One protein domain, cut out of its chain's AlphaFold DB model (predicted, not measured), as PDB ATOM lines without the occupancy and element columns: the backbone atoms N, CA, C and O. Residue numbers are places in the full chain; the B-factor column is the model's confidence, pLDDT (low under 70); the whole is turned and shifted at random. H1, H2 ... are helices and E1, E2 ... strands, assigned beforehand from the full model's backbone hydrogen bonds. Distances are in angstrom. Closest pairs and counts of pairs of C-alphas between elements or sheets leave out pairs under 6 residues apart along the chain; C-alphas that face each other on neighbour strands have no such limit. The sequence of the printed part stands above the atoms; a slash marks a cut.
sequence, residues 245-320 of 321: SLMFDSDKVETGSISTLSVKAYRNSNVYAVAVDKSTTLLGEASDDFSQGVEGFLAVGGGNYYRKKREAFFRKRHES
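What this domain is: This is residues 245 to 320 of the 321 residues of the protein "A2M_N_2 domain-containing protein" of Lottia gigantea (UniProt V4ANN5). The model is an open, strung-out chain with no shared core: a two-strand hairpin, E1 and E2, lies toward one end of the long axis, and the helices H2 and H3 lie toward the other, where the chain goes out along H2 and folds back along H3 without the two touching. A long stretch, residues 265 to 277, turns back from E2 and leads to the short helix H1, and residues 252 to 257, in the link from E1 to E2, and residues 298 to 305, of which 298 and 299 belong to H2, stick out. The printed part has 76 residues with two named strands and three named helices, in the order E1, E2, H1, H2, H3; the sheet has the order E1 - E2 and is antiparallel. The class is mixed, helices and strands, with 34 residues, under half, in named elements. The whole is only just loose, close to extended, with a radius of gyration of the C-alphas of 17.2 A, and it is flat, spanning 51 by 35 by 17 A.

Where its parts are: Strand E1, residues 245 to 248, begins at C-alpha 245 (137.216, 174.326, 67.388) and is 10.3 A long from first to last C-alpha. Strand E2, residues 261 to 264, is 9.9 A long. Helix H1 is residues 278 to 281, 5.4 A long, with C-alpha 278 at (146.074, 189.257, 77.875). Helix H2, residues 291 to 299, is 12.2 A long. The longest helix, H3, residues 306 to 318, is 18.0 A long and ends at C-alpha 318 (164.242, 186.416, 67.342).

How they stand to each other: E1 and E2 form a hairpin, antiparallel at 159 degrees between their directions. The C-alphas of Phe 248 and Leu 261 face each other at 4.7 A. N 245 and O 264 are 2.8 A apart and N 262 and O 247 2.8 A, both within hydrogen-bond range. E1 is apart from H1, H2 and H3, and E2 is apart from H2 and H3. H1, H2 and H3 are apart from one another. In H2 every O i to N i+4 pair is within hydrogen-bond range, in H3 8 of 9 are, and H1 is too short for such a pair.

The domain as a whole: The two C-alphas farthest apart, those of Ser 257 and Asn 304, are 51.5 A apart. The printed part has no cut. The links E1 to E2, with 12 residues, and E2 to H1, with 13, are long; those from H1 to H2 and from H2 to H3 are short. Residues 277 to 284, of which 278 to 281 belong to H1, stand free. The mean pLDDT of the printed part is 70.5, and residues 281 to 289 and 299 to 320 are under 70; H3 has a mean of 45.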
ATOM      1  N   SER A 245     138.065 173.519  66.518       86.75
ATOM      2  CA  SER A 245     137.216 174.326  67.388       86.75
ATOM      3  C   SER A 245     137.609 174.095  68.838       86.75
ATOM      4  O   SER A 245     137.784 172.950  69.261       86.75
ATOM      5  N   LEU A 246     137.727 175.194  69.571       87.31
ATOM      6  CA  LEU A 246     138.116 175.247  70.970       87.31
ATOM      7  C   LEU A 246     136.923 175.753  71.778       87.31
ATOM      8  O   LEU A 246     136.255 176.694  71.354       87.31
ATOM      9  N   MET A 247     136.649 175.124  72.913       91.31
ATOM     10  CA  MET A 247     135.568 175.529  73.803       91.31
ATOM     11  C   MET A 247     136.012 175.342  75.246       91.31
ATOM     12  O   MET A 247     136.402 174.241  75.630       91.31
ATOM     13  N   PHE A 248     135.950 176.413  76.027       91.81
ATOM     14  CA  PHE A 248     136.093 176.324  77.474       91.81
ATOM     15  C   PHE A 248     134.750 175.961  78.105       91.81
ATOM     16  O   PHE A 248     133.689 176.253  77.554       91.81
ATOM     17  N   ASP A 249     134.808 175.309  79.256       92.31
ATOM     18  CA  ASP A 249     133.642 174.994  80.080       92.31
ATOM     19  C   ASP A 249     133.019 176.229  80.743       92.31
ATOM     20  O   ASP A 249     131.849 176.201  81.123       92.31
ATOM     21  N   SER A 250     133.770 177.321  80.884       89.56
ATOM     22  CA  SER A 250     133.283 178.593  81.418       89.56
ATOM     23  C   SER A 250     134.093 179.774  80.882       89.56
ATOM     24  O   SER A 250     135.310 179.693  80.744       89.56
ATOM     25  N   ASP A 251     133.425 180.904  80.631       87.62
ATOM     26  CA  ASP A 251     134.072 182.139  80.147       87.62
ATOM     27  C   ASP A 251     134.888 182.859  81.233       87.62
ATOM     28  O   ASP A 251     135.741 183.702  80.942       87.62
ATOM     29  N   LYS A 252     134.592 182.567  82.503       90.12
ATOM     30  CA  LYS A 252     135.271 183.107  83.681       90.12
ATOM     31  C   LYS A 252     135.392 182.013  84.726       90.12
ATOM     32  O   LYS A 252     134.425 181.304  84.987       90.12
ATOM     33  N   VAL A 253     136.560 181.931  85.342       91.94
ATOM     34  CA  VAL A 253     136.858 181.005  86.435       91.94
ATOM     35  C   VAL A 253     137.625 181.748  87.519       91.94
ATOM     36  O   VAL A 253     138.341 182.709  87.229       91.94
ATOM     37  N   GLU A 254     137.450 181.338  88.772       93.25
ATOM     38  CA  GLU A 254     138.207 181.905  89.884       93.25
ATOM     39  C   GLU A 254     139.655 181.407  89.868       93.25
ATOM     40  O   GLU A 254     139.958 180.309  89.393       93.25
ATOM     41  N   THR A 255     140.565 182.207  90.416       90.75
ATOM     42  CA  THR A 255     141.979 181.842  90.512       90.75
ATOM     43  C   THR A 255     142.149 180.523  91.266       90.75
ATOM     44  O   THR A 255     141.627 180.352  92.364       90.75
ATOM     45  N   GLY A 256     142.897 179.587  90.679       90.38
ATOM     46  CA  GLY A 256     143.134 178.261  91.260       90.38
ATOM     47  C   GLY A 256     142.019 177.242  91.004       90.38
ATOM     48  O   GLY A 256     142.174 176.080  91.376       90.38
ATOM     49  N   SER A 257     140.929 177.638  90.338       90.88
ATOM     50  CA  SER A 257     139.895 176.708  89.879       90.88
ATOM     51  C   SER A 257     140.366 175.902  88.667       90.88
ATOM     52  O   SER A 257     141.153 176.374  87.845       90.88
ATOM     53  N   ILE A 258     139.856 174.677  88.540       90.31
ATOM     54  CA  ILE A 258     140.092 173.821  87.374       90.31
ATOM     55  C   ILE A 258     139.146 174.264  86.254       90.31
ATOM     56  O   ILE A 258     137.947 174.394  86.485       90.31
ATOM     57  N   SER A 259     139.682 174.465  85.050       90.00
ATOM     58  CA  SER A 259     138.908 174.718  83.829       90.00
ATOM     59  C   SER A 259     139.292 173.712  82.752       90.00
ATOM     60  O   SER A 259     140.448 173.288  82.653       90.00
ATOM     61  N   THR A 260     138.314 173.334  81.939       92.00
ATOM     62  CA  THR A 260     138.449 172.321  80.897       92.00
ATOM     63  C   THR A 260     138.420 172.964  79.517       92.00
ATOM     64  O   THR A 260     137.405 173.515  79.093       92.00
ATOM     65  N   LEU A 261     139.513 172.816  78.763       91.44
ATOM     66  CA  LEU A 261     139.556 173.149  77.340       91.44
ATOM     67  C   LEU A 261     139.160 171.929  76.500       91.44
ATOM     68  O   LEU A 261     139.927 170.978  76.346       91.44
ATOM     69  N   SER A 262     137.972 171.976  75.911       93.62
ATOM     70  CA  SER A 262     137.516 170.996  74.930       93.62
ATOM     71  C   SER A 262     138.034 171.343  73.536       93.62
ATOM     72  O   SER A 262     137.768 172.424  73.006       93.62
ATOM     73  N   VAL A 263     138.739 170.398  72.913       91.31
ATOM     74  CA  VAL A 263     139.290 170.532  71.559       91.31
ATOM     75  C   VAL A 263     138.595 169.553  70.625       91.31
ATOM     76  O   VAL A 263     138.610 168.343  70.846       91.31
ATOM     77  N   LYS A 264     138.033 170.064  69.530       91.06
ATOM     78  CA  LYS A 264     137.494 169.244  68.442       91.06
ATOM     79  C   LYS A 264     138.253 169.547  67.159       91.06
ATOM     80  O   LYS A 264     138.309 170.689  66.715       91.06
ATOM     81  N   ALA A 265     138.829 168.508  66.567       90.56
ATOM     82  CA  ALA A 265     139.626 168.581  65.350       90.56
ATOM     83  C   ALA A 265     139.377 167.348  64.472       90.56
ATOM     84  O   ALA A 265     138.777 166.363  64.910       90.56
ATOM     85  N   TYR A 266     139.852 167.390  63.226       87.38
ATOM     86  CA  TYR A 266     139.860 166.211  62.361       87.38
ATOM     87  C   TYR A 266     140.738 165.097  62.948       87.38
ATOM     88  O   TYR A 266     141.746 165.366  63.606       87.38
ATOM     89  N   ARG A 267     140.368 163.836  62.694       86.81
ATOM     90  CA  ARG A 267     141.111 162.661  63.179       86.81
ATOM     91  C   ARG A 267     142.595 162.760  62.793       86.81
ATOM     92  O   ARG A 267     142.906 163.138  61.669       86.81
ATOM     93  N   ASN A 268     143.482 162.386  63.718       85.25
ATOM     94  CA  ASN A 268     144.947 162.443  63.572       85.25
ATOM     95  C   ASN A 268     145.535 163.861  63.402       85.25
ATOM     96  O   ASN A 268     146.664 164.001  62.938       85.25
ATOM     97  N   SER A 269     144.799 164.916  63.767       86.69
ATOM     98  CA  SER A 269     145.372 166.266  63.828       86.69
ATOM     99  C   SER A 269     146.303 166.404  65.032       86.69
ATOM    100  O   SER A 269     145.935 166.027  66.142       86.69
ATOM    101  N   ASN A 270     147.466 167.020  64.824       87.69
ATOM    102  CA  ASN A 270     148.302 167.508  65.917       87.69
ATOM    103  C   ASN A 270     147.790 168.885  66.340       87.69
ATOM    104  O   ASN A 270     147.713 169.792  65.510       87.69
ATOM    105  N   VAL A 271     147.437 169.032  67.615       86.31
ATOM    106  CA  VAL A 271     146.982 170.303  68.183       86.31
ATOM    107  C   VAL A 271     147.986 170.754  69.230       86.31
ATOM    108  O   VAL A 271     148.294 170.010  70.157       86.31
ATOM    109  N   TYR A 272     148.474 171.980  69.073       87.31
ATOM    110  CA  TYR A 272     149.351 172.648  70.026       87.31
ATOM    111  C   TYR A 272     148.572 173.805  70.645       87.31
ATOM    112  O   TYR A 272     147.979 174.600  69.917       87.31
ATOM    113  N   ALA A 273     148.550 173.878  71.973       85.00
ATOM    114  CA  ALA A 273     147.886 174.940  72.716       85.00
ATOM    115  C   ALA A 273     148.930 175.762  73.473       85.00
ATOM    116  O   ALA A 273     149.846 175.202  74.074       85.00
ATOM    117  N   VAL A 274     148.774 177.082  73.444       84.12
ATOM    118  CA  VAL A 274     149.569 178.028  74.229       84.12
ATOM    119  C   VAL A 274     148.608 178.916  75.010       84.12
ATOM    120  O   VAL A 274     147.600 179.367  74.466       84.12
ATOM    121  N   ALA A 275     148.890 179.121  76.294       82.19
ATOM    122  CA  ALA A 275     148.176 180.078  77.126       82.19
ATOM    123  C   ALA A 275     149.025 181.348  77.222       82.19
ATOM    124  O   ALA A 275     150.207 181.274  77.551       82.19
ATOM    125  N   VAL A 276     148.425 182.492  76.906       81.00
ATOM    126  CA  VAL A 276     149.089 183.798  76.896       81.00
ATOM    127  C   VAL A 276     148.279 184.746  77.774       81.00
ATOM    128  O   VAL A 276     147.047 184.753  77.715       81.00
ATOM    129  N   ASP A 277     148.962 185.516  78.617       83.12
ATOM    130  CA  ASP A 277     148.318 186.531  79.446       83.12
ATOM    131  C   ASP A 277     147.871 187.709  78.568       83.12
ATOM    132  O   ASP A 277     148.662 188.265  77.812       83.12
ATOM    133  N   LYS A 278     146.609 188.139  78.678       76.56
ATOM    134  CA  LYS A 278     146.074 189.257  77.875       76.56
ATOM    135  C   LYS A 278     146.848 190.568  78.059       76.56
ATOM    136  O   LYS A 278     146.815 191.420  77.174       76.56
ATOM    137  N   SER A 279     147.537 190.752  79.184       78.12
ATOM    138  CA  SER A 279     148.396 191.916  79.417       78.12
ATOM    139  C   SER A 279     149.567 191.996  78.432       78.12
ATOM    140  O   SER A 279     149.996 193.104  78.112       78.12
ATOM    141  N   THR A 280     150.032 190.880  77.859       70.56
ATOM    142  CA  THR A 280     151.104 190.899  76.850       70.56
ATOM    143  C   THR A 280     150.617 191.404  75.494       70.56
ATOM    144  O   THR A 280     151.403 191.955  74.729       70.56
ATOM    145  N   THR A 281     149.318 191.301  75.192       63.97
ATOM    146  CA  THR A 281     148.722 191.883  73.976       63.97
ATOM    147  C   THR A 281     148.793 193.419  73.996       63.97
ATOM    148  O   THR A 281     148.917 194.048  72.946       63.97
ATOM    149  N   LEU A 282     148.795 194.041  75.185       59.94
ATOM    150  CA  LEU A 282     148.934 195.496  75.355       59.94
ATOM    151  C   LEU A 282     150.341 196.013  75.017       59.94
ATOM    152  O   LEU A 282     150.504 197.207  74.776       59.94
ATOM    153  N   LEU A 283     151.340 195.126  74.962       60.62
ATOM    154  CA  LEU A 283     152.714 195.453  74.569       60.62
ATOM    155  C   LEU A 283     152.885 195.547  73.039       60.62
ATOM    156  O   LEU A 283     153.970 195.852  72.561       60.62
ATOM    157  N   GLY A 284     151.811 195.353  72.262       51.84
ATOM    158  CA  GLY A 284     151.744 195.714  70.841       51.84
ATOM    159  C   GLY A 284     152.327 194.700  69.852       51.84
ATOM    160  O   GLY A 284     152.317 194.966  68.650       51.84
ATOM    161  N   GLU A 285     152.811 193.539  70.306       55.03
ATOM    162  CA  GLU A 285     153.610 192.650  69.445       55.03
ATOM    163  C   GLU A 285     152.894 191.420  68.868       55.03
ATOM    164  O   GLU A 285     153.391 190.840  67.898       55.03
ATOM    165  N   ALA A 286     151.699 191.053  69.337       53.19
ATOM    166  CA  ALA A 286     151.021 189.843  68.868       53.19
ATOM    167  C   ALA A 286     149.573 190.108  68.436       53.19
ATOM    168  O   ALA A 286     148.751 190.597  69.203       53.19
ATOM    169  N   SER A 287     149.269 189.768  67.181       58.56
ATOM    170  CA  SER A 287     147.900 189.468  66.761       58.56
ATOM    171  C   SER A 287     147.661 187.990  67.047       58.56
ATOM    172  O   SER A 287     148.445 187.160  66.592       58.56
ATOM    173  N   ASP A 288     146.598 187.667  67.781       64.38
ATOM    174  CA  ASP A 288     146.283 186.285  68.172       64.38
ATOM    175  C   ASP A 288     145.795 185.421  66.988       64.38
ATOM    176  O   ASP A 288     145.726 184.196  67.095       64.38
ATOM    177  N   ASP A 289     145.482 186.040  65.840       68.25
ATOM    178  CA  ASP A 289     145.061 185.353  64.619       68.25
ATOM    179  C   ASP A 289     146.092 185.500  63.488       68.25
ATOM    180  O   ASP A 289     146.164 186.502  62.772       68.25
ATOM    181  N   PHE A 290     146.871 184.440  63.272       72.00
ATOM    182  CA  PHE A 290     147.840 184.359  62.177       72.00
ATOM    183  C   PHE A 290     147.241 183.833  60.867       72.00
ATOM    184  O   PHE A 290     147.971 183.707  59.878       72.00
ATOM    185  N   SER A 291     145.939 183.539  60.816       71.69
ATOM    186  CA  SER A 291     145.299 182.887  59.669       71.69
ATOM    187  C   SER A 291     145.474 183.686  58.380       71.69
ATOM    188  O   SER A 291     145.837 183.125  57.346       71.69
ATOM    189  N   GLN A 292     145.307 185.010  58.450       70.44
ATOM    190  CA  GLN A 292     145.526 185.906  57.310       70.44
ATOM    191  C   GLN A 292     147.003 185.973  56.896       70.44
ATOM    192  O   GLN A 292     147.323 186.090  55.712       70.44
ATOM    193  N   GLY A 293     147.921 185.879  57.863       72.00
ATOM    194  CA  GLY A 293     149.361 185.856  57.611       72.00
ATOM    195  C   GLY A 293     149.799 184.588  56.876       72.00
ATOM    196  O   GLY A 293     150.552 184.671  55.904       72.00
ATOM    197  N   VAL A 294     149.283 183.430  57.295       76.56
ATOM    198  CA  VAL A 294     149.506 182.135  56.633       76.56
ATOM    199  C   VAL A 294     148.921 182.148  55.224       76.56
ATOM    200  O   VAL A 294     149.601 181.770  54.269       76.56
ATOM    201  N   GLU A 295     147.693 182.641  55.070       74.19
ATOM    202  CA  GLU A 295     147.046 182.769  53.767       74.19
ATOM    203  C   GLU A 295     147.856 183.673  52.826       74.19
ATOM    204  O   GLU A 295     148.179 183.292  51.700       74.19
ATOM    205  N   GLY A 296     148.276 184.840  53.317       72.31
ATOM    206  CA  GLY A 296     149.110 185.777  52.574       72.31
ATOM    207  C   GLY A 296     150.474 185.199  52.193       72.31
ATOM    208  O   GLY A 296     150.965 185.474  51.099       72.31
ATOM    209  N   PHE A 297     151.084 184.377  53.050       74.56
ATOM    210  CA  PHE A 297     152.343 183.694  52.744       74.56
ATOM    211  C   PHE A 297     152.183 182.692  51.593       74.56
ATOM    212  O   PHE A 297     153.023 182.644  50.696       74.56
ATOM    213  N   LEU A 298     151.086 181.931  51.582       74.81
ATOM    214  CA  LEU A 298     150.833 180.882  50.589       74.81
ATOM    215  C   LEU A 298     150.238 181.406  49.274       74.81
ATOM    216  O   LEU A 298     150.361 180.751  48.240       74.81
ATOM    217  N   ALA A 299     149.616 182.586  49.289       68.50
ATOM    218  CA  ALA A 299     149.055 183.232  48.103       68.50
ATOM    219  C   ALA A 299     150.116 183.835  47.159       68.50
ATOM    220  O   ALA A 299     149.828 184.097  45.984       68.50
ATOM    221  N   VAL A 300     151.331 184.098  47.650       60.88
ATOM    222  CA  VAL A 300     152.409 184.716  46.867       60.88
ATOM    223  C   VAL A 300     153.234 183.623  46.194       60.88
ATOM    224  O   VAL A 300     153.742 182.732  46.860       60.88
ATOM    225  N   GLY A 301     153.368 183.708  44.867       50.69
ATOM    226  CA  GLY A 301     154.157 182.806  44.018       50.69
ATOM    227  C   GLY A 301     155.100 183.580  43.090       50.69
ATOM    228  O   GLY A 301     155.029 183.415  41.876       50.69
ATOM    229  N   GLY A 302     155.920 184.488  43.636       44.53
ATOM    230  CA  GLY A 302     156.811 185.361  42.855       44.53
ATOM    231  C   GLY A 302     158.087 185.758  43.606       44.53
ATOM    232  O   GLY A 302     158.025 186.363  44.675       44.53
ATOM    233  N   GLY A 303     159.245 185.418  43.025       42.62
ATOM    234  CA  GLY A 303     160.572 185.320  43.657       42.62
ATOM    235  C   GLY A 303     161.141 186.544  44.395       42.62
ATOM    236  O   GLY A 303     161.992 186.368  45.259       42.62
ATOM    237  N   ASN A 304     160.666 187.767  44.146       40.25
ATOM    238  CA  ASN A 304     161.330 188.974  44.670       40.25
ATOM    239  C   ASN A 304     160.771 189.501  46.005       40.25
ATOM    240  O   ASN A 304     161.404 190.336  46.647       40.25
ATOM    241  N   TYR A 305     159.627 188.992  46.472       44.00
ATOM    242  CA  TYR A 305     159.030 189.411  47.753       44.00
ATOM    243  C   TYR A 305     159.479 188.549  48.949       44.00
ATOM    244  O   TYR A 305     159.314 188.942  50.107       44.00
ATOM    245  N   TYR A 306     160.073 187.378  48.682       46.91
ATOM    246  CA  TYR A 306     160.426 186.388  49.706       46.91
ATOM    247  C   TYR A 306     161.577 186.811  50.612       46.91
ATOM    248  O   TYR A 306     161.602 186.388  51.765       46.91
ATOM    249  N   ARG A 307     162.503 187.654  50.139       45.34
ATOM    250  CA  ARG A 307     163.650 188.077  50.950       45.34
ATOM    251  C   ARG A 307     163.216 188.987  52.106       45.34
ATOM    252  O   ARG A 307     163.456 188.656  53.259       45.34
ATOM    253  N   LYS A 308     162.449 190.045  51.820       42.41
ATOM    254  CA  LYS A 308     162.054 191.040  52.836       42.41
ATOM    255  C   LYS A 308     161.034 190.525  53.862       42.41
ATOM    256  O   LYS A 308     161.124 190.882  55.032       42.41
ATOM    257  N   LYS A 309     160.064 189.687  53.463       45.62
ATOM    258  CA  LYS A 309     159.041 189.177  54.401       45.62
ATOM    259  C   LYS A 309     159.493 187.967  55.222       45.62
ATOM    260  O   LYS A 309     159.069 187.870  56.369       45.62
ATOM    261  N   ARG A 310     160.359 187.081  54.698       44.47
ATOM    262  CA  ARG A 310     160.997 186.048  55.541       44.47
ATOM    263  C   ARG A 310     161.850 186.710  56.610       44.47
ATOM    264  O   ARG A 310     161.677 186.381  57.772       44.47
ATOM    265  N   GLU A 311     162.696 187.668  56.231       43.91
ATOM    266  CA  GLU A 311     163.496 188.437  57.190       43.91
ATOM    267  C   GLU A 311     162.600 189.075  58.262       43.91
ATOM    268  O   GLU A 311     162.847 188.865  59.439       43.91
ATOM    269  N   ALA A 312     161.497 189.734  57.891       48.91
ATOM    270  CA  ALA A 312     160.581 190.338  58.864       48.91
ATOM    271  C   ALA A 312     159.867 189.322  59.783       48.91
ATOM    272  O   ALA A 312     159.702 189.586  60.971       48.91
ATOM    273  N   PHE A 313     159.441 188.166  59.260       44.88
ATOM    274  CA  PHE A 313     158.753 187.144  60.058       44.88
ATOM    275  C   PHE A 313     159.712 186.392  60.994       44.88
ATOM    276  O   PHE A 313     159.346 186.077  62.121       44.88
ATOM    277  N   PHE A 314     160.950 186.131  60.554       47.72
ATOM    278  CA  PHE A 314     161.977 185.510  61.395       47.72
ATOM    279  C   PHE A 314     162.584 186.495  62.401       47.72
ATOM    280  O   PHE A 314     162.869 186.085  63.519       47.72
ATOM    281  N   ARG A 315     162.711 187.787  62.064       44.00
ATOM    282  CA  ARG A 315     163.199 188.814  62.999       44.00
ATOM    283  C   ARG A 315     162.250 189.006  64.181       44.00
ATOM    284  O   ARG A 315     162.709 189.007  65.312       44.00
ATOM    285  N   LYS A 316     160.935 189.003  63.931       45.56
ATOM    286  CA  LYS A 316     159.915 189.027  64.993       45.56
ATOM    287  C   LYS A 316     159.984 187.844  65.960       45.56
ATOM    288  O   LYS A 316     159.567 187.986  67.094       45.56
ATOM    289  N   ARG A 317     160.479 186.687  65.511       43.81
ATOM    290  CA  ARG A 317     160.640 185.500  66.365       43.81
ATOM    291  C   ARG A 317     161.930 185.553  67.192       43.81
ATOM    292  O   ARG A 317     161.991 184.958  68.254       43.81
ATOM    293  N   HIS A 318     162.943 186.258  66.689       38.09
ATOM    294  CA  HIS A 318     164.242 186.416  67.342       38.09
ATOM    295  C   HIS A 318     164.268 187.567  68.357       38.09
ATOM    296  O   HIS A 318     165.114 187.572  69.239       38.09
ATOM    297  N   GLU A 319     163.371 188.546  68.201       38.88
ATOM    298  CA  GLU A 319     163.154 189.652  69.147       38.88
ATOM    299  C   GLU A 319     162.235 189.235  70.323       38.88
ATOM    300  O   GLU A 319     162.135 189.971  71.298       38.88
ATOM    301  N   SER A 320     161.597 188.055  70.246       42.41
ATOM    302  CA  SER A 320     160.659 187.513  71.246       42.41
ATOM    303  C   SER A 320     161.199 186.334  72.080       42.41
ATOM    304  O   SER A 320     160.438 185.757  72.857       42.41
TER     305      SER A 320